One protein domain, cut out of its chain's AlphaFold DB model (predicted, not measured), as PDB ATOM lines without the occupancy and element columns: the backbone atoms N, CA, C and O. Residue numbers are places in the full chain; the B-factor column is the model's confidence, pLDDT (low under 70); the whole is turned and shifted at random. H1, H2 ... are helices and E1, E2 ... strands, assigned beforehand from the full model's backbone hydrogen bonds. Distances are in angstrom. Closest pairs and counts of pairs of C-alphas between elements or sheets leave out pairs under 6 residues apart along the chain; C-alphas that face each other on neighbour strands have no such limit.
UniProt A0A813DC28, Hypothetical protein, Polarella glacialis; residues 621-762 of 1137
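What this domain is: This is residues 621 to 762 of the 1137 residues of the protein "Hypothetical protein" of Polarella glacialis (UniProt A0A813DC28). A strongly twisted sheet of five strands curls round one helix, H3, while the short helices H1, H2 and H4 only graze the sheet. H1 lies at one end of the long axis, and the tail, residues 734 to 762 with no named element, reaches the other. The printed part has 142 residues with four named helices and five named strands, in the order H1 E1 H2 E2 H3 E3 E4 H4 E5. The mixed sheet runs E2 E1 E5 E3 E4; the class is mixed, with under half of the residues in named elements. The whole is compact, with a radius of gyration of the C-alphas of 15.6 A and spans of 52 by 34 by 26 A.

How they stand to each other: E5, residues 726 to 733, is parallel to its neighbour E1, residues 628 to 635, with N 634 and O 729 2.8 A apart, within hydrogen-bond range. E3, residues 683 to 691, is antiparallel to E5, with N 686 and O 730 at 2.9 A. Edge strand E2, residues 655 to 660, is antiparallel to E1, with N 631 and O 657 at 2.8 A. Edge strand E4, residues 696 to 701, forms a hairpin with E3, with N 689 and O 698 at 2.8 A. H3, residues 665 to 676, is on one face, giving two layers, helix and sheet; its closest C-alphas to E3 are Leu 669 and Ile 685, 7.3 A. H4, residues 708 to 711, is close to H3 but not clearly touching, the C-alphas of Ala 665 and Leu 708 being 6.0 A apart. E2, H3, E3 and E4, H4, E5 are split strand-helix-strand units, each made of two strands of the sheet that are not neighbours with a helix between them along the chain; E1 and E5 stand between E2 and E3 in the sheet, E3 stands between E4 and E5, and both crossovers are right-handed. H1, residues 621 to 627, and H2, residues 636 to 639, are apart. Every O i to N i+4 pair is within range in H1 and H3; H2 and H4 are too short for one.

Where its parts are: E3 is 24.4 A long, E5 22.7 A, E1 22.1 A, E2 16.4 A, H3 16.2 A and E4 15.6 A. H1 begins at C-alpha 621 (-2.530, -30.570, 36.685), and E5 ends at C-alpha 733 (10.807, -3.567, 17.328).

The domain as a whole: The C-alphas farthest apart, Lys 622 and Glu 751, are 54.3 A apart. The printed part has no cut; the links H2 to E2 and H4 to E5 are long. The mean pLDDT of the printed part is 79.8, and the model's confidence is low, with pLDDT under 70, for instance at residues 692 to 695 and residues 747 to 754.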
ATOM      1  N   ASP A 621      -1.923 -31.866  37.018       79.56
ATOM      2  CA  ASP A 621      -2.530 -30.570  36.685       79.56
ATOM      3  C   ASP A 621      -2.109 -29.456  37.659       79.56
ATOM      4  O   ASP A 621      -1.779 -28.349  37.234       79.56
ATOM      5  N   LYS A 622      -2.044 -29.746  38.970       75.50
ATOM      6  CA  LYS A 622      -1.576 -28.791  39.993       75.50
ATOM      7  C   LYS A 622      -0.077 -28.488  39.887       75.50
ATOM      8  O   LYS A 622       0.328 -27.359  40.139       75.50
ATOM      9  N   VAL A 623       0.751 -29.457  39.491       75.81
ATOM     10  CA  VAL A 623       2.177 -29.213  39.201       75.81
ATOM     11  C   VAL A 623       2.337 -28.432  37.892       75.81
ATOM     12  O   VAL A 623       3.149 -27.510  37.826       75.81
ATOM     13  N   GLU A 624       1.536 -28.728  36.866       75.88
ATOM     14  CA  GLU A 624       1.519 -27.976  35.609       75.88
ATOM     15  C   GLU A 624       1.083 -26.518  35.814       75.88
ATOM     16  O   GLU A 624       1.726 -25.624  35.271       75.88
ATOM     17  N   SER A 625       0.049 -26.246  36.617       69.81
ATOM     18  CA  SER A 625      -0.407 -24.875  36.900       69.81
ATOM     19  C   SER A 625       0.514 -24.110  37.855       69.81
ATOM     20  O   SER A 625       0.589 -22.885  37.789       69.81
ATOM     21  N   GLN A 626       1.274 -24.803  38.709       74.62
ATOM     22  CA  GLN A 626       2.319 -24.174  39.521       74.62
ATOM     23  C   GLN A 626       3.579 -23.840  38.711       74.62
ATOM     24  O   GLN A 626       4.208 -22.812  38.979       74.62
ATOM     25  N   THR A 627       3.948 -24.675  37.733       81.00
ATOM     26  CA  THR A 627       5.158 -24.498  36.907       81.00
ATOM     27  C   THR A 627       4.936 -23.616  35.683       81.00
ATOM     28  O   THR A 627       5.833 -22.858  35.324       81.00
ATOM     29  N   LYS A 628       3.761 -23.659  35.047       84.50
ATOM     30  CA  LYS A 628       3.440 -22.859  33.854       84.50
ATOM     31  C   LYS A 628       2.799 -21.517  34.232       84.50
ATOM     32  O   LYS A 628       2.145 -21.391  35.260       84.50
ATOM     33  N   ILE A 629       2.985 -20.511  33.383       86.44
ATOM     34  CA  ILE A 629       2.364 -19.183  33.460       86.44
ATOM     35  C   ILE A 629       1.759 -18.818  32.101       86.44
ATOM     36  O   ILE A 629       2.312 -19.170  31.054       86.44
ATOM     37  N   ARG A 630       0.617 -18.118  32.109       87.88
ATOM     38  CA  ARG A 630       0.005 -17.551  30.901       87.88
ATOM     39  C   ARG A 630       0.672 -16.219  30.563       87.88
ATOM     40  O   ARG A 630       0.616 -15.280  31.347       87.88
ATOM     41  N   ILE A 631       1.284 -16.115  29.393       89.62
ATOM     42  CA  ILE A 631       1.903 -14.883  28.896       89.62
ATOM     43  C   ILE A 631       0.991 -14.277  27.840       89.62
ATOM     44  O   ILE A 631       0.577 -14.969  26.914       89.62
ATOM     45  N   ASN A 632       0.695 -12.986  27.970       89.94
ATOM     46  CA  ASN A 632      -0.049 -12.220  26.975       89.94
ATOM     47  C   ASN A 632       0.946 -11.320  26.236       89.94
ATOM     48  O   ASN A 632       1.359 -10.285  26.763       89.94
ATOM     49  N   LEU A 633       1.361 -11.741  25.043       88.88
ATOM     50  CA  LEU A 633       2.287 -11.005  24.194       88.88
ATOM     51  C   LEU A 633       1.526  -9.929  23.408       88.88
ATOM     52  O   LEU A 633       0.659 -10.217  22.575       88.88
ATOM     53  N   VAL A 634       1.864  -8.682  23.707       88.94
ATOM     54  CA  VAL A 634       1.338  -7.451  23.118       88.94
ATOM     55  C   VAL A 634       2.403  -6.891  22.172       88.94
ATOM     56  O   VAL A 634       3.598  -7.059  22.394       88.94
ATOM     57  N   PHE A 635       1.978  -6.207  21.117       87.88
ATOM     58  CA  PHE A 635       2.855  -5.536  20.148       87.88
ATOM     59  C   PHE A 635       2.375  -4.095  19.958       87.88
ATOM     60  O   PHE A 635       1.219  -3.802  20.263       87.88
ATOM     61  N   GLU A 636       3.205  -3.214  19.395       85.06
ATOM     62  CA  GLU A 636       2.856  -1.799  19.168       85.06
ATOM     63  C   GLU A 636       1.484  -1.616  18.480       85.06
ATOM     64  O   GLU A 636       0.665  -0.827  18.947       85.06
ATOM     65  N   HIS A 637       1.165  -2.430  17.464       81.94
ATOM     66  CA  HIS A 637      -0.119  -2.377  16.746       81.94
ATOM     67  C   HIS A 637      -1.360  -2.681  17.610       81.94
ATOM     68  O   HIS A 637      -2.469  -2.297  17.240       81.94
ATOM     69  N   HIS A 638      -1.197  -3.364  18.751       83.38
ATOM     70  CA  HIS A 638      -2.260  -3.565  19.740       83.38
ATOM     71  C   HIS A 638      -2.427  -2.323  20.628       83.38
ATOM     72  O   HIS A 638      -3.552  -1.925  20.915       83.38
ATOM     73  N   LEU A 639      -1.330  -1.662  21.019       82.44
ATOM     74  CA  LEU A 639      -1.396  -0.414  21.794       82.44
ATOM     75  C   LEU A 639      -2.001   0.735  20.976       82.44
ATOM     76  O   LEU A 639      -2.788   1.511  21.507       82.44
ATOM     77  N   CYS A 640      -1.727   0.805  19.670       83.12
ATOM     78  CA  CYS A 640      -2.337   1.792  18.767       83.12
ATOM     79  C   CYS A 640      -3.877   1.701  18.676       83.12
ATOM     80  O   CYS A 640      -4.516   2.644  18.215       83.12
ATOM     81  N   GLN A 641      -4.488   0.595  19.126       82.50
ATOM     82  CA  GLN A 641      -5.949   0.434  19.198       82.50
ATOM     83  C   GLN A 641      -6.552   1.041  20.477       82.50
ATOM     84  O   GLN A 641      -7.766   1.228  20.548       82.50
ATOM     85  N   MET A 642      -5.733   1.366  21.484       81.19
ATOM     86  CA  MET A 642      -6.192   1.967  22.737       81.19
ATOM     87  C   MET A 642      -6.607   3.428  22.515       81.19
ATOM     88  O   MET A 642      -5.828   4.243  22.008       81.19
ATOM     89  N   SER A 643      -7.821   3.777  22.944       76.56
ATOM     90  CA  SER A 643      -8.364   5.138  22.887       76.56
ATOM     91  C   SER A 643      -8.762   5.627  24.276       76.56
ATOM     92  O   SER A 643      -9.523   4.946  24.959       76.56
ATOM     93  N   GLY A 644      -8.322   6.828  24.654       76.56
ATOM     94  CA  GLY A 644      -8.580   7.412  25.973       76.56
ATOM     95  C   GLY A 644      -7.341   7.447  26.870       76.56
ATOM     96  O   GLY A 644      -6.202   7.374  26.397       76.56
ATOM     97  N   PHE A 645      -7.570   7.595  28.172       73.94
ATOM     98  CA  PHE A 645      -6.525   7.607  29.197       73.94
ATOM     99  C   PHE A 645      -5.947   6.201  29.446       73.94
ATOM    100  O   PHE A 645      -6.428   5.211  28.899       73.94
ATOM    101  N   TRP A 646      -4.827   6.106  30.164       74.19
ATOM    102  CA  TRP A 646      -4.134   4.846  30.407       74.19
ATOM    103  C   TRP A 646      -4.870   4.007  31.447       74.19
ATOM    104  O   TRP A 646      -4.914   4.347  32.629       74.19
ATOM    105  N   ASP A 647      -5.381   2.870  30.991       75.69
ATOM    106  CA  ASP A 647      -5.891   1.802  31.835       75.69
ATOM    107  C   ASP A 647      -5.252   0.470  31.420       75.69
ATOM    108  O   ASP A 647      -5.333   0.053  30.262       75.69
ATOM    109  N   TYR A 648      -4.635  -0.210  32.385       75.75
ATOM    110  CA  TYR A 648      -4.007  -1.516  32.200       75.75
ATOM    111  C   TYR A 648      -5.032  -2.622  31.903       75.75
ATOM    112  O   TYR A 648      -4.685  -3.596  31.238       75.75
ATOM    113  N   ALA A 649      -6.287  -2.470  32.348       76.81
ATOM    114  CA  ALA A 649      -7.370  -3.400  32.033       76.81
ATOM    115  C   ALA A 649      -7.888  -3.237  30.589       76.81
ATOM    116  O   ALA A 649      -8.522  -4.148  30.059       76.81
ATOM    117  N   SER A 650      -7.571  -2.116  29.928       77.81
ATOM    118  CA  SER A 650      -7.942  -1.846  28.532       77.81
ATOM    119  C   SER A 650      -6.913  -2.325  27.492       77.81
ATOM    120  O   SER A 650      -7.156  -2.202  26.291       77.81
ATOM    121  N   ILE A 651      -5.766  -2.878  27.920       81.31
ATOM    122  CA  ILE A 651      -4.704  -3.371  27.023       81.31
ATOM    123  C   ILE A 651      -5.210  -4.596  26.231       81.31
ATOM    124  O   ILE A 651      -5.523  -5.619  26.845       81.31
ATOM    125  N   PRO A 652      -5.245  -4.562  24.882       78.38
ATOM    126  CA  PRO A 652      -5.727  -5.697  24.097       78.38
ATOM    127  C   PRO A 652      -4.827  -6.931  24.244       78.38
ATOM    128  O   PRO A 652      -3.611  -6.868  24.038       78.38
ATOM    129  N   ILE A 653      -5.433  -8.081  24.554       76.06
ATOM    130  CA  ILE A 653      -4.738  -9.374  24.584       76.06
ATOM    131  C   ILE A 653      -4.450  -9.792  23.139       76.06
ATOM    132  O   ILE A 653      -5.355 -10.215  22.427       76.06
ATOM    133  N   GLY A 654      -3.189  -9.667  22.722       70.44
ATOM    134  CA  GLY A 654      -2.739 -10.054  21.387       70.44
ATOM    135  C   GLY A 654      -2.596 -11.565  21.229       70.44
ATOM    136  O   GLY A 654      -3.512 -12.248  20.785       70.44
ATOM    137  N   HIS A 655      -1.428 -12.102  21.586       82.62
ATOM    138  CA  HIS A 655      -1.156 -13.542  21.521       82.62
ATOM    139  C   HIS A 655      -1.000 -14.101  22.937       82.62
ATOM    140  O   HIS A 655      -0.114 -13.669  23.671       82.62
ATOM    141  N   SER A 656      -1.844 -15.058  23.337       86.31
ATOM    142  CA  SER A 656      -1.736 -15.711  24.649       86.31
ATOM    143  C   SER A 656      -1.085 -17.089  24.523       86.31
ATOM    144  O   SER A 656      -1.500 -17.903  23.699       86.31
ATOM    145  N   LEU A 657      -0.051 -17.347  25.323       88.62
ATOM    146  CA  LEU A 657       0.781 -18.553  25.265       88.62
ATOM    147  C   LEU A 657       1.142 -19.041  26.678       88.62
ATOM    148  O   LEU A 657       1.159 -18.253  27.621       88.62
ATOM    149  N   LYS A 658       1.413 -20.341  26.854       86.81
ATOM    150  CA  LYS A 658       1.808 -20.922  28.153       86.81
ATOM    151  C   LYS A 658       3.280 -21.333  28.126       86.81
ATOM    152  O   LYS A 658       3.664 -22.145  27.291       86.81
ATOM    153  N   MET A 659       4.075 -20.808  29.057       88.50
ATOM    154  CA  MET A 659       5.500 -21.134  29.241       88.50
ATOM    155  C   MET A 659       5.778 -21.530  30.693       88.50
ATOM    156  O   MET A 659       5.005 -21.188  31.584       88.50
ATOM    157  N   ASN A 660       6.866 -22.252  30.950       86.31
ATOM    158  CA  ASN A 660       7.347 -22.538  32.300       86.31
ATOM    159  C   ASN A 660       7.959 -21.264  32.915       86.31
ATOM    160  O   ASN A 660       8.722 -20.550  32.268       86.31
ATOM    161  N   ARG A 661       7.629 -20.977  34.176       86.06
ATOM    162  CA  ARG A 661       8.073 -19.793  34.932       86.06
ATOM    163  C   ARG A 661       9.596 -19.702  35.040       86.06
ATOM    164  O   ARG A 661      10.128 -18.597  35.091       86.06
ATOM    165  N   ASP A 662      10.284 -20.839  35.045       86.44
ATOM    166  CA  ASP A 662      11.743 -20.905  35.157       86.44
ATOM    167  C   ASP A 662      12.480 -20.838  33.796       86.44
ATOM    168  O   ASP A 662      13.709 -20.838  33.777       86.44
ATOM    169  N   GLN A 663      11.764 -20.724  32.663       88.50
ATOM    170  CA  GLN A 663      12.374 -20.435  31.352       88.50
ATOM    171  C   GLN A 663      12.934 -19.007  31.280       88.50
ATOM    172  O   GLN A 663      12.494 -18.096  31.994       88.50
ATOM    173  N   LEU A 664      13.902 -18.808  30.383       90.44
ATOM    174  CA  LEU A 664      14.555 -17.520  30.161       90.44
ATOM    175  C   LEU A 664      13.731 -16.615  29.239       90.44
ATOM    176  O   LEU A 664      13.124 -17.061  28.267       90.44
ATOM    177  N   ALA A 665      13.811 -15.307  29.475       88.62
ATOM    178  CA  ALA A 665      13.230 -14.272  28.619       88.62
ATOM    179  C   ALA A 665      13.682 -14.377  27.145       88.62
ATOM    180  O   ALA A 665      12.917 -14.062  26.233       88.62
ATOM    181  N   LYS A 666      14.893 -14.897  26.890       89.31
ATOM    182  CA  LYS A 666      15.378 -15.238  25.541       89.31
ATOM    183  C   LYS A 666      14.465 -16.217  24.784       89.31
ATOM    184  O   LYS A 666      14.335 -16.109  23.570       89.31
ATOM    185  N   GLU A 667      13.822 -17.158  25.469       89.44
ATOM    186  CA  GLU A 667      12.922 -18.129  24.831       89.44
ATOM    187  C   GLU A 667      11.610 -17.459  24.391       89.44
ATOM    188  O   GLU A 667      11.092 -17.757  23.316       89.44
ATOM    189  N   LEU A 668      11.126 -16.475  25.159       89.56
ATOM    190  CA  LEU A 668      10.001 -15.625  24.757       89.56
ATOM    191  C   LEU A 668      10.376 -14.708  23.577       89.56
ATOM    192  O   LEU A 668       9.567 -14.524  22.671       89.56
ATOM    193  N   LEU A 669      11.610 -14.187  23.541       87.75
ATOM    194  CA  LEU A 669      12.143 -13.441  22.392       87.75
ATOM    195  C   LEU A 669      12.217 -14.291  21.114       87.75
ATOM    196  O   LEU A 669      11.908 -13.777  20.045       87.75
ATOM    197  N   ALA A 670      12.557 -15.580  21.206       87.81
ATOM    198  CA  ALA A 670      12.547 -16.489  20.054       87.81
ATOM    199  C   ALA A 670      11.123 -16.753  19.520       87.81
ATOM    200  O   ALA A 670      10.911 -16.829  18.309       87.81
ATOM    201  N   LEU A 671      10.119 -16.834  20.404       87.31
ATOM    202  CA  LEU A 671       8.710 -16.893  19.994       87.31
ATOM    203  C   LEU A 671       8.239 -15.569  19.367       87.31
ATOM    204  O   LEU A 671       7.498 -15.587  18.387       87.31
ATOM    205  N   ALA A 672       8.689 -14.424  19.893       85.88
ATOM    206  CA  ALA A 672       8.386 -13.110  19.328       85.88
ATOM    207  C   ALA A 672       9.033 -12.904  17.944       85.88
ATOM    208  O   ALA A 672       8.365 -12.412  17.039       85.88
ATOM    209  N   GLU A 673      10.278 -13.346  17.747       87.69
ATOM    210  CA  GLU A 673      10.973 -13.387  16.449       87.69
ATOM    211  C   GLU A 673      10.178 -14.196  15.412       87.69
ATOM    212  O   GLU A 673       9.931 -13.706  14.310       87.69
ATOM    213  N   GLY A 674       9.686 -15.383  15.789       84.19
ATOM    214  CA  GLY A 674       8.849 -16.221  14.922       84.19
ATOM    215  C   GLY A 674       7.463 -15.643  14.594       84.19
ATOM    216  O   GLY A 674       6.905 -15.979  13.553       84.19
ATOM    217  N   LEU A 675       6.907 -14.773  15.446       83.12
ATOM    218  CA  LEU A 675       5.627 -14.081  15.209       83.12
ATOM    219  C   LEU A 675       5.785 -12.748  14.456       83.12
ATOM    220  O   LEU A 675       4.856 -12.308  13.779       83.12
ATOM    221  N   ALA A 676       6.937 -12.089  14.593       81.25
ATOM    222  CA  ALA A 676       7.224 -10.794  13.982       81.25
ATOM    223  C   ALA A 676       7.954 -10.891  12.633       81.25
ATOM    224  O   ALA A 676       7.885  -9.936  11.865       81.25
ATOM    225  N   GLU A 677       8.649 -12.005  12.365       83.81
ATOM    226  CA  GLU A 677       9.668 -12.166  11.308       83.81
ATOM    227  C   GLU A 677      10.845 -11.168  11.437       83.81
ATOM    228  O   GLU A 677      11.486 -10.791  10.455       83.81
ATOM    229  N   VAL A 678      11.156 -10.749  12.672       82.38
ATOM    230  CA  VAL A 678      12.232  -9.796  13.001       82.38
ATOM    231  C   VAL A 678      13.252 -10.453  13.922       82.38
ATOM    232  O   VAL A 678      12.888 -10.981  14.970       82.38
ATOM    233  N   ALA A 679      14.532 -10.378  13.548       83.19
ATOM    234  CA  ALA A 679      15.624 -10.987  14.301       83.19
ATOM    235  C   ALA A 679      15.707 -10.466  15.750       83.19
ATOM    236  O   ALA A 679      15.606  -9.257  15.972       83.19
ATOM    237  N   GLN A 680      15.984 -11.352  16.716       83.19
ATOM    238  CA  GLN A 680      16.026 -11.037  18.162       83.19
ATOM    239  C   GLN A 680      16.854  -9.791  18.529       83.19
ATOM    240  O   GLN A 680      16.518  -9.093  19.481       83.19
ATOM    241  N   VAL A 681      17.919  -9.482  17.780       84.50
ATOM    242  CA  VAL A 681      18.781  -8.304  18.013       84.50
ATOM    243  C   VAL A 681      18.084  -6.956  17.776       84.50
ATOM    244  O   VAL A 681      18.537  -5.932  18.283       84.50
ATOM    245  N   HIS A 682      16.967  -6.946  17.043       85.81
ATOM    246  CA  HIS A 682      16.153  -5.765  16.734       85.81
ATOM    247  C   HIS A 682      14.809  -5.753  17.483       85.81
ATOM    248  O   HIS A 682      13.929  -4.957  17.147       85.81
ATOM    249  N   LEU A 683      14.654  -6.622  18.489       87.12
ATOM    250  CA  LEU A 683      13.494  -6.704  19.374       87.12
ATOM    251  C   LEU A 683      13.900  -6.429  20.828       87.12
ATOM    252  O   LEU A 683      14.939  -6.889  21.297       87.12
ATOM    253  N   ALA A 684      13.034  -5.739  21.564       88.44
ATOM    254  CA  ALA A 684      13.061  -5.674  23.023       88.44
ATOM    255  C   ALA A 684      11.698  -6.093  23.587       88.44
ATOM    256  O   ALA A 684      10.658  -5.899  22.952       88.44
ATOM    257  N   ILE A 685      11.704  -6.676  24.786       90.69
ATOM    258  CA  ILE A 685      10.490  -7.078  25.504       90.69
ATOM    259  C   ILE A 685      10.437  -6.438  26.890       90.69
ATOM    260  O   ILE A 685      11.454  -6.296  27.567       90.69
ATOM    261  N   PHE A 686       9.232  -6.049  27.303       90.44
ATOM    262  CA  PHE A 686       8.988  -5.301  28.531       90.44
ATOM    263  C   PHE A 686       7.810  -5.907  29.301       90.44
ATOM    264  O   PHE A 686       6.721  -6.071  28.752       90.44
ATOM    265  N   ALA A 687       8.006  -6.231  30.579       90.50
ATOM    266  CA  ALA A 687       6.970  -6.776  31.453       90.50
ATOM    267  C   ALA A 687       6.073  -5.669  32.026       90.50
ATOM    268  O   ALA A 687       6.561  -4.602  32.404       90.50
ATOM    269  N   LEU A 688       4.769  -5.934  32.142       88.56
ATOM    270  CA  LEU A 688       3.831  -5.053  32.837       88.56
ATOM    271  C   LEU A 688       4.031  -5.175  34.360       88.56
ATOM    272  O   LEU A 688       3.632  -6.161  34.980       88.56
ATOM    273  N   HIS A 689       4.660  -4.171  34.969       85.00
ATOM    274  CA  HIS A 689       5.124  -4.158  36.355       85.00
ATOM    275  C   HIS A 689       4.399  -3.089  37.198       85.00
ATOM    276  O   HIS A 689       4.148  -1.972  36.737       85.00
ATOM    277  N   TYR A 690       4.100  -3.405  38.464       82.94
ATOM    278  CA  TYR A 690       3.451  -2.490  39.414       82.94
ATOM    279  C   TYR A 690       4.460  -1.869  40.387       82.94
ATOM    280  O   TYR A 690       5.164  -2.570  41.113       82.94
ATOM    281  N   ARG A 691       4.521  -0.535  40.441       74.88
ATOM    282  CA  ARG A 691       5.425   0.215  41.323       74.88
ATOM    283  C   ARG A 691       4.669   0.759  42.533       74.88
ATOM    284  O   ARG A 691       4.146   1.871  42.502       74.88
ATOM    285  N   ALA A 692       4.681   0.000  43.630       67.69
ATOM    286  CA  ALA A 692       3.953   0.322  44.862       67.69
ATOM    287  C   ALA A 692       4.214   1.739  45.419       67.69
ATOM    288  O   ALA A 692       3.288   2.358  45.938       67.69
ATOM    289  N   SER A 693       5.430   2.286  45.273       62.03
ATOM    290  CA  SER A 693       5.778   3.624  45.788       62.03
ATOM    291  C   SER A 693       5.100   4.796  45.066       62.03
ATOM    292  O   SER A 693       5.020   5.874  45.643       62.03
ATOM    293  N   HIS A 694       4.587   4.584  43.850       62.28
ATOM    294  CA  HIS A 694       3.788   5.570  43.100       62.28
ATOM    295  C   HIS A 694       2.375   5.055  42.773       62.28
ATOM    296  O   HIS A 694       1.576   5.776  42.196       62.28
ATOM    297  N   ARG A 695       2.060   3.800  43.137       68.06
ATOM    298  CA  ARG A 695       0.827   3.068  42.776       68.06
ATOM    299  C   ARG A 695       0.536   3.022  41.266       68.06
ATOM    300  O   ARG A 695      -0.618   2.979  40.852       68.06
ATOM    301  N   GLN A 696       1.584   2.986  40.446       72.38
ATOM    302  CA  GLN A 696       1.499   3.006  38.980       72.38
ATOM    303  C   GLN A 696       1.779   1.625  38.369       72.38
ATOM    304  O   GLN A 696       2.648   0.894  38.850       72.38
ATOM    305  N   VAL A 697       1.082   1.298  37.277       76.81
ATOM    306  CA  VAL A 697       1.330   0.120  36.425       76.81
ATOM    307  C   VAL A 697       1.948   0.589  35.108       76.81
ATOM    308  O   VAL A 697       1.408   1.488  34.464       76.81
ATOM    309  N   ARG A 698       3.079  -0.003  34.713       80.94
ATOM    310  CA  ARG A 698       3.873   0.406  33.541       80.94
ATOM    311  C   ARG A 698       4.615  -0.768  32.914       80.94
ATOM    312  O   ARG A 698       4.749  -1.809  33.546       80.94
ATOM    313  N   PHE A 699       5.204  -0.563  31.744       86.44
ATOM    314  CA  PHE A 699       6.207  -1.477  31.202       86.44
ATOM    315  C   PHE A 699       7.608  -1.203  31.799       86.44
ATOM    316  O   PHE A 699       7.987  -0.046  31.979       86.44
ATOM    317  N   SER A 700       8.353  -2.266  32.126       86.00
ATOM    318  CA  SER A 700       9.775  -2.271  32.536       86.00
ATOM    319  C   SER A 700      10.532  -3.301  31.690       86.00
ATOM    320  O   SER A 700       9.950  -4.328  31.340       86.00
ATOM    321  N   PHE A 701      11.801  -3.057  31.345       88.75
ATOM    322  CA  PHE A 701      12.556  -3.950  30.458       88.75
ATOM    323  C   PHE A 701      12.744  -5.355  31.057       88.75
ATOM    324  O   PHE A 701      12.923  -5.520  32.265       88.75
ATOM    325  N   MET A 702      12.702  -6.381  30.200       88.44
ATOM    326  CA  MET A 702      12.944  -7.779  30.558       88.44
ATOM    327  C   MET A 702      14.272  -8.251  29.933       88.44
ATOM    328  O   MET A 702      14.289  -8.643  28.763       88.44
ATOM    329  N   PRO A 703      15.393  -8.250  30.686       87.38
ATOM    330  CA  PRO A 703      16.685  -8.714  30.183       87.38
ATOM    331  C   PRO A 703      16.618 -10.164  29.699       87.38
ATOM    332  O   PRO A 703      16.073 -11.022  30.393       87.38
ATOM    333  N   SER A 704      17.226 -10.466  28.551       85.75
ATOM    334  CA  SER A 704      17.175 -11.797  27.916       85.75
ATOM    335  C   SER A 704      17.738 -12.937  28.785       85.75
ATOM    336  O   SER A 704      17.358 -14.094  28.601       85.75
ATOM    337  N   SER A 705      18.602 -12.607  29.751       85.94
ATOM    338  CA  SER A 705      19.185 -13.500  30.762       85.94
ATOM    339  C   SER A 705      18.335 -13.698  32.025       85.94
ATOM    340  O   SER A 705      18.696 -14.515  32.869       85.94
ATOM    341  N   SER A 706      17.230 -12.964  32.188       88.94
ATOM    342  CA  SER A 706      16.327 -13.106  33.339       88.94
ATOM    343  C   SER A 706      15.295 -14.220  33.125       88.94
ATOM    344  O   SER A 706      14.943 -14.544  31.990       88.94
ATOM    345  N   THR A 707      14.809 -14.824  34.214       90.38
ATOM    346  CA  THR A 707      13.735 -15.827  34.162       90.38
ATOM    347  C   THR A 707      12.369 -15.155  34.179       90.38
ATOM    348  O   THR A 707      12.182 -14.103  34.790       90.38
ATOM    349  N   LEU A 708      11.366 -15.783  33.563       86.94
ATOM    350  CA  LEU A 708       9.995 -15.250  33.557       86.94
ATOM    351  C   LEU A 708       9.447 -15.065  34.986       86.94
ATOM    352  O   LEU A 708       8.702 -14.122  35.255       86.94
ATOM    353  N   ARG A 709       9.895 -15.907  35.929       85.75
ATOM    354  CA  ARG A 709       9.601 -15.850  37.367       85.75
ATOM    355  C   ARG A 709       9.941 -14.515  38.029       85.75
ATOM    356  O   ARG A 709       9.181 -14.102  38.901       85.75
ATOM    357  N   SER A 710      11.032 -13.839  37.649       85.56
ATOM    358  CA  SER A 710      11.426 -12.567  38.282       85.56
ATOM    359  C   SER A 710      10.555 -11.378  37.870       85.56
ATOM    360  O   SER A 710      10.627 -10.330  38.502       85.56
ATOM    361  N   HIS A 711       9.732 -11.537  36.829       86.31
ATOM    362  CA  HIS A 711       8.860 -10.489  36.284       86.31
ATOM    363  C   HIS A 711       7.378 -10.699  36.606       86.31
ATOM    364  O   HIS A 711       6.544  -9.890  36.205       86.31
ATOM    365  N   ILE A 712       7.034 -11.767  37.335       85.00
ATOM    366  CA  ILE A 712       5.662 -12.018  37.785       85.00
ATOM    367  C   ILE A 712       5.259 -10.904  38.769       85.00
ATOM    368  O   ILE A 712       5.962 -10.706  39.763       85.00
ATOM    369  N   PRO A 713       4.144 -10.184  38.536       82.88
ATOM    370  CA  PRO A 713       3.706  -9.131  39.445       82.88
ATOM    371  C   PRO A 713       3.426  -9.662  40.866       82.88
ATOM    372  O   PRO A 713       2.992 -10.806  41.024       82.88
ATOM    373  N   PRO A 714       3.640  -8.852  41.919       80.75
ATOM    374  CA  PRO A 714       3.292  -9.242  43.281       80.75
ATOM    375  C   PRO A 714       1.770  -9.340  43.455       80.75
ATOM    376  O   PRO A 714       1.018  -8.639  42.786       80.75
ATOM    377  N   VAL A 715       1.312 -10.117  44.442       78.81
ATOM    378  CA  VAL A 715      -0.125 -10.308  44.761       78.81
ATOM    379  C   VAL A 715      -0.843  -8.995  45.141       78.81
ATOM    380  O   VAL A 715      -2.064  -8.918  45.122       78.81
ATOM    381  N   SER A 716      -0.094  -7.935  45.464       76.56
ATOM    382  CA  SER A 716      -0.606  -6.582  45.717       76.56
ATOM    383  C   SER A 716      -0.707  -5.689  44.468       76.56
ATOM    384  O   SER A 716      -1.052  -4.511  44.595       76.56
ATOM    385  N   ALA A 717      -0.383  -6.203  43.278       78.75
ATOM    386  CA  ALA A 717      -0.553  -5.500  42.012       78.75
ATOM    387  C   ALA A 717      -2.014  -5.588  41.532       78.75
ATOM    388  O   ALA A 717      -2.576  -6.681  41.515       78.75
ATOM    389  N   PRO A 718      -2.627  -4.481  41.076       76.25
ATOM    390  CA  PRO A 718      -4.035  -4.474  40.667       76.25
ATOM    391  C   PRO A 718      -4.291  -5.245  39.361       76.25
ATOM    392  O   PRO A 718      -5.435  -5.543  39.037       76.25
ATOM    393  N   HIS A 719      -3.232  -5.578  38.616       76.94
ATOM    394  CA  HIS A 719      -3.278  -6.361  37.380       76.94
ATOM    395  C   HIS A 719      -2.853  -7.829  37.562       76.94
ATOM    396  O   HIS A 719      -2.563  -8.501  36.573       76.94
ATOM    397  N   PHE A 720      -2.781  -8.321  38.804       80.38
ATOM    398  CA  PHE A 720      -2.446  -9.710  39.119       80.38
ATOM    399  C   PHE A 720      -3.658 -10.472  39.660       80.38
ATOM    400  O   PHE A 720      -4.172 -10.152  40.730       80.38
ATOM    401  N   ASP A 721      -4.063 -11.523  38.953       75.62
ATOM    402  CA  ASP A 721      -5.022 -12.509  39.446       75.62
ATOM    403  C   ASP A 721      -4.259 -13.696  40.060       75.62
ATOM    404  O   ASP A 721      -3.343 -14.249  39.446       75.62
ATOM    405  N   SER A 722      -4.610 -14.082  41.287       68.50
ATOM    406  CA  SER A 722      -4.013 -15.232  41.976       68.50
ATOM    407  C   SER A 722      -4.601 -16.580  41.540       68.50
ATOM    408  O   SER A 722      -3.989 -17.613  41.818       68.50
ATOM    409  N   SER A 723      -5.753 -16.578  40.862       68.19
ATOM    410  CA  SER A 723      -6.439 -17.766  40.344       68.19
ATOM    411  C   SER A 723      -5.995 -18.150  38.924       68.19
ATOM    412  O   SER A 723      -5.826 -19.337  38.646       68.19
ATOM    413  N   ASP A 724      -5.706 -17.167  38.064       72.56
ATOM    414  CA  ASP A 724      -5.061 -17.350  36.755       72.56
ATOM    415  C   ASP A 724      -3.858 -16.395  36.608       72.56
ATOM    416  O   ASP A 724      -3.968 -15.327  35.988       72.56
ATOM    417  N   PRO A 725      -2.696 -16.743  37.197       75.06
ATOM    418  CA  PRO A 725      -1.516 -15.891  37.164       75.06
ATOM    419  C   PRO A 725      -1.046 -15.700  35.722       75.06
ATOM    420  O   PRO A 725      -0.610 -16.646  35.054       75.06
ATOM    421  N   CYS A 726      -1.092 -14.453  35.254       84.81
ATOM    422  CA  CYS A 726      -0.670 -14.090  33.911       84.81
ATOM    423  C   CYS A 726       0.349 -12.942  33.886       84.81
ATOM    424  O   CYS A 726       0.440 -12.126  34.803       84.81
ATOM    425  N   LEU A 727       1.150 -12.914  32.821       88.25
ATOM    426  CA  LEU A 727       2.226 -11.955  32.594       88.25
ATOM    427  C   LEU A 727       2.008 -11.264  31.245       88.25
ATOM    428  O   LEU A 727       2.198 -11.864  30.188       88.25
ATOM    429  N   THR A 728       1.600  -9.999  31.271       89.44
ATOM    430  CA  THR A 728       1.472  -9.188  30.053       89.44
ATOM    431  C   THR A 728       2.839  -8.620  29.673       89.44
ATOM    432  O   THR A 728       3.491  -7.970  30.492       89.44
ATOM    433  N   VAL A 729       3.278  -8.876  28.439       91.06
ATOM    434  CA  VAL A 729       4.595  -8.483  27.918       91.06
ATOM    435  C   VAL A 729       4.416  -7.718  26.615       91.06
ATOM    436  O   VAL A 729       3.821  -8.234  25.674       91.06
ATOM    437  N   LEU A 730       4.953  -6.504  26.542       89.50
ATOM    438  CA  LEU A 730       5.032  -5.724  25.311       89.50
ATOM    439  C   LEU A 730       6.313  -6.074  24.554       89.50
ATOM    440  O   LEU A 730       7.401  -5.959  25.110       89.50
ATOM    441  N   CYS A 731       6.192  -6.440  23.281       89.19
ATOM    442  CA  CYS A 731       7.301  -6.534  22.342       89.19
ATOM    443  C   CYS A 731       7.370  -5.275  21.464       89.19
ATOM    444  O   CYS A 731       6.380  -4.876  20.843       89.19
ATOM    445  N   VAL A 732       8.552  -4.659  21.424       86.62
ATOM    446  CA  VAL A 732       8.880  -3.462  20.639       86.62
ATOM    447  C   VAL A 732       9.968  -3.831  19.632       86.62
ATOM    448  O   VAL A 732      10.938  -4.498  19.988       86.62
ATOM    449  N   ALA A 733       9.814  -3.389  18.385       85.38
ATOM    450  CA  ALA A 733      10.807  -3.567  17.328       85.38
ATOM    451  C   ALA A 733      11.570  -2.263  17.048       85.38
ATOM    452  O   ALA A 733      11.110  -1.174  17.393       85.38
ATOM    453  N   SER A 734      12.730  -2.372  16.394       83.56
ATOM    454  CA  SER A 734      13.510  -1.214  15.937       83.56
ATOM    455  C   SER A 734      12.658  -0.213  15.145       83.56
ATOM    456  O   SER A 734      11.849  -0.586  14.290       83.56
ATOM    457  N   ARG A 735      12.938   1.084  15.330       75.62
ATOM    458  CA  ARG A 735      12.478   2.159  14.438       75.62
ATOM    459  C   ARG A 735      12.782   1.782  12.985       75.62
ATOM    460  O   ARG A 735      13.872   1.298  12.684       75.62
ATOM    461  N   GLY A 736      11.799   1.982  12.109       67.25
ATOM    462  CA  GLY A 736      11.827   1.528  10.714       67.25
ATOM    463  C   GLY A 736      11.071   0.221  10.448       67.25
ATOM    464  O   GLY A 736      10.851  -0.105   9.288       67.25
ATOM    465  N   PHE A 737      10.600  -0.511  11.463       74.62
ATOM    466  CA  PHE A 737       9.589  -1.556  11.256       74.62
ATOM    467  C   PHE A 737       8.161  -0.975  11.256       74.62
ATOM    468  O   PHE A 737       7.829  -0.071  12.027       74.62
ATOM    469  N   ASP A 738       7.315  -1.478  10.355       69.44
ATOM    470  CA  ASP A 738       5.914  -1.076  10.222       69.44
ATOM    471  C   ASP A 738       5.067  -1.612  11.385       69.44
ATOM    472  O   ASP A 738       4.985  -2.819  11.598       69.44
ATOM    473  N   ALA A 739       4.405  -0.709  12.108       64.69
ATOM    474  CA  ALA A 739       3.626  -1.008  13.307       64.69
ATOM    475  C   ALA A 739       2.121  -1.194  13.042       64.69
ATOM    476  O   ALA A 739       1.322  -1.086  13.968       64.69
ATOM    477  N   VAL A 740       1.714  -1.432  11.790       62.91
ATOM    478  CA  VAL A 740       0.294  -1.580  11.412       62.91
ATOM    479  C   VAL A 740      -0.152  -3.046  11.290       62.91
ATOM    480  O   VAL A 740      -1.331  -3.333  11.485       62.91
ATOM    481  N   ALA A 741       0.751  -3.992  11.000       63.91
ATOM    482  CA  ALA A 741       0.414  -5.415  10.861       63.91
ATOM    483  C   ALA A 741       1.608  -6.345  11.145       63.91
ATOM    484  O   ALA A 741       2.752  -5.974  10.896       63.91
ATOM    485  N   LEU A 742       1.325  -7.570  11.603       67.69
ATOM    486  CA  LEU A 742       2.277  -8.688  11.601       67.69
ATOM    487  C   LEU A 742       2.210  -9.449  10.255       67.69
ATOM    488  O   LEU A 742       1.114  -9.564   9.695       67.69
ATOM    489  N   PRO A 743       3.324 -10.013   9.749       70.81
ATOM    490  CA  PRO A 743       4.702  -9.812  10.210       70.81
ATOM    491  C   PRO A 743       5.203  -8.384   9.934       70.81
ATOM    492  O   PRO A 743       4.755  -7.724   8.990       70.81
ATOM    493  N   LEU A 744       6.126  -7.900  10.770       74.88
ATOM    494  CA  LEU A 744       6.573  -6.506  10.767       74.88
ATOM    495  C   LEU A 744       7.480  -6.238   9.559       74.88
ATOM    496  O   LEU A 744       8.563  -6.806   9.427       74.88
ATOM    497  N   ARG A 745       7.070  -5.333   8.667       71.56
ATOM    498  CA  ARG A 745       7.816  -5.048   7.428       71.56
ATOM    499  C   ARG A 745       8.784  -3.887   7.598       71.56
ATOM    500  O   ARG A 745       8.396  -2.830   8.086       71.56
ATOM    501  N   TRP A 746      10.019  -4.053   7.131       73.69
ATOM    502  CA  TRP A 746      11.010  -2.976   7.114       73.69
ATOM    503  C   TRP A 746      10.629  -1.870   6.113       73.69
ATOM    504  O   TRP A 746      10.409  -2.126   4.926       73.69
ATOM    505  N   LYS A 747      10.563  -0.635   6.611       67.31
ATOM    506  CA  LYS A 747      10.295   0.628   5.917       67.31
ATOM    507  C   LYS A 747      11.264   1.691   6.473       67.31
ATOM    508  O   LYS A 747      10.943   2.349   7.463       67.31
ATOM    509  N   PRO A 748      12.460   1.867   5.887       62.06
ATOM    510  CA  PRO A 748      13.444   2.809   6.413       62.06
ATOM    511  C   PRO A 748      12.957   4.257   6.243       62.06
ATOM    512  O   PRO A 748      12.651   4.685   5.133       62.06
ATOM    513  N   SER A 749      12.935   5.032   7.332       54.81
ATOM    514  CA  SER A 749      12.525   6.448   7.317       54.81
ATOM    515  C   SER A 749      13.571   7.388   6.699       54.81
ATOM    516  O   SER A 749      13.259   8.523   6.340       54.81
ATOM    517  N   LYS A 750      14.820   6.924   6.559       58.34
ATOM    518  CA  LYS A 750      15.944   7.604   5.895       58.34
ATOM    519  C   LYS A 750      16.716   6.544   5.087       58.34
ATOM    520  O   LYS A 750      17.033   5.491   5.635       58.34
ATOM    521  N   GLU A 751      17.038   6.808   3.815       46.50
ATOM    522  CA  GLU A 751      17.504   5.816   2.806       46.50
ATOM    523  C   GLU A 751      18.827   5.070   3.114       46.50
ATOM    524  O   GLU A 751      19.266   4.238   2.325       46.50
ATOM    525  N   SER A 752      19.474   5.349   4.250       44.41
ATOM    526  CA  SER A 752      20.767   4.778   4.657       44.41
ATOM    527  C   SER A 752      20.784   4.242   6.100       44.41
ATOM    528  O   SER A 752      21.855   3.919   6.614       44.41
ATOM    529  N   ALA A 753      19.637   4.175   6.786       60.00
ATOM    530  CA  ALA A 753      19.569   3.683   8.163       60.00
ATOM    531  C   ALA A 753      19.547   2.144   8.224       60.00
ATOM    532  O   ALA A 753      18.732   1.503   7.559       60.00
ATOM    533  N   ALA A 754      20.409   1.565   9.062       68.12
ATOM    534  CA  ALA A 754      20.278   0.187   9.529       68.12
ATOM    535  C   ALA A 754      19.320   0.129  10.743       68.12
ATOM    536  O   ALA A 754      19.189   1.139  11.438       68.12
ATOM    537  N   PRO A 755      18.658  -1.010  11.014       74.81
ATOM    538  CA  PRO A 755      17.863  -1.192  12.230       74.81
ATOM    539  C   PRO A 755      18.716  -1.106  13.509       74.81
ATOM    540  O   PRO A 755      19.815  -1.659  13.576       74.81
ATOM    541  N   ASP A 756      18.178  -0.435  14.530       78.44
ATOM    542  CA  ASP A 756      18.786  -0.267  15.853       78.44
ATOM    543  C   ASP A 756      18.922  -1.628  16.575       78.44
ATOM    544  O   ASP A 756      18.061  -2.508  16.467       78.44
ATOM    545  N   GLU A 757      19.992  -1.807  17.354       81.06
ATOM    546  CA  GLU A 757      20.262  -3.042  18.105       81.06
ATOM    547  C   GLU A 757      19.614  -3.013  19.504       81.06
ATOM    548  O   GLU A 757      20.261  -2.739  20.518       81.06
ATOM    549  N   LEU A 758      18.311  -3.300  19.565       80.88
ATOM    550  CA  LEU A 758      17.523  -3.282  20.804       80.88
ATOM    551  C   LEU A 758      17.922  -4.353  21.836       80.88
ATOM    552  O   LEU A 758      17.593  -4.208  23.012       80.88
ATOM    553  N   SER A 759      18.698  -5.376  21.461       74.06
ATOM    554  CA  SER A 759      19.247  -6.349  22.421       74.06
ATOM    555  C   SER A 759      20.256  -5.763  23.424       74.06
ATOM    556  O   SER A 759      20.635  -6.457  24.366       74.06
ATOM    557  N   LYS A 760      20.682  -4.504  23.244       75.06
ATOM    558  CA  LYS A 760      21.566  -3.746  24.154       75.06
ATOM    559  C   LYS A 760      20.830  -2.629  24.914       75.06
ATOM    560  O   LYS A 760      21.424  -1.601  25.226       75.06
ATOM    561  N   TRP A 761      19.534  -2.807  25.175       82.25
ATOM    562  CA  TRP A 761      18.730  -1.848  25.937       82.25
ATOM    563  C   TRP A 761      19.271  -1.627  27.363       82.25
ATOM    564  O   TRP A 761      19.616  -2.581  28.062       82.25
ATOM    565  N   ASP A 762      19.295  -0.364  27.793       80.44
ATOM    566  CA  ASP A 762      19.723   0.090  29.119       80.44
ATOM    567  C   ASP A 762      18.701   1.114  29.650       80.44
ATOM    568  O   ASP A 762      18.592   2.216  29.107       80.44
TER     569      ASP A 762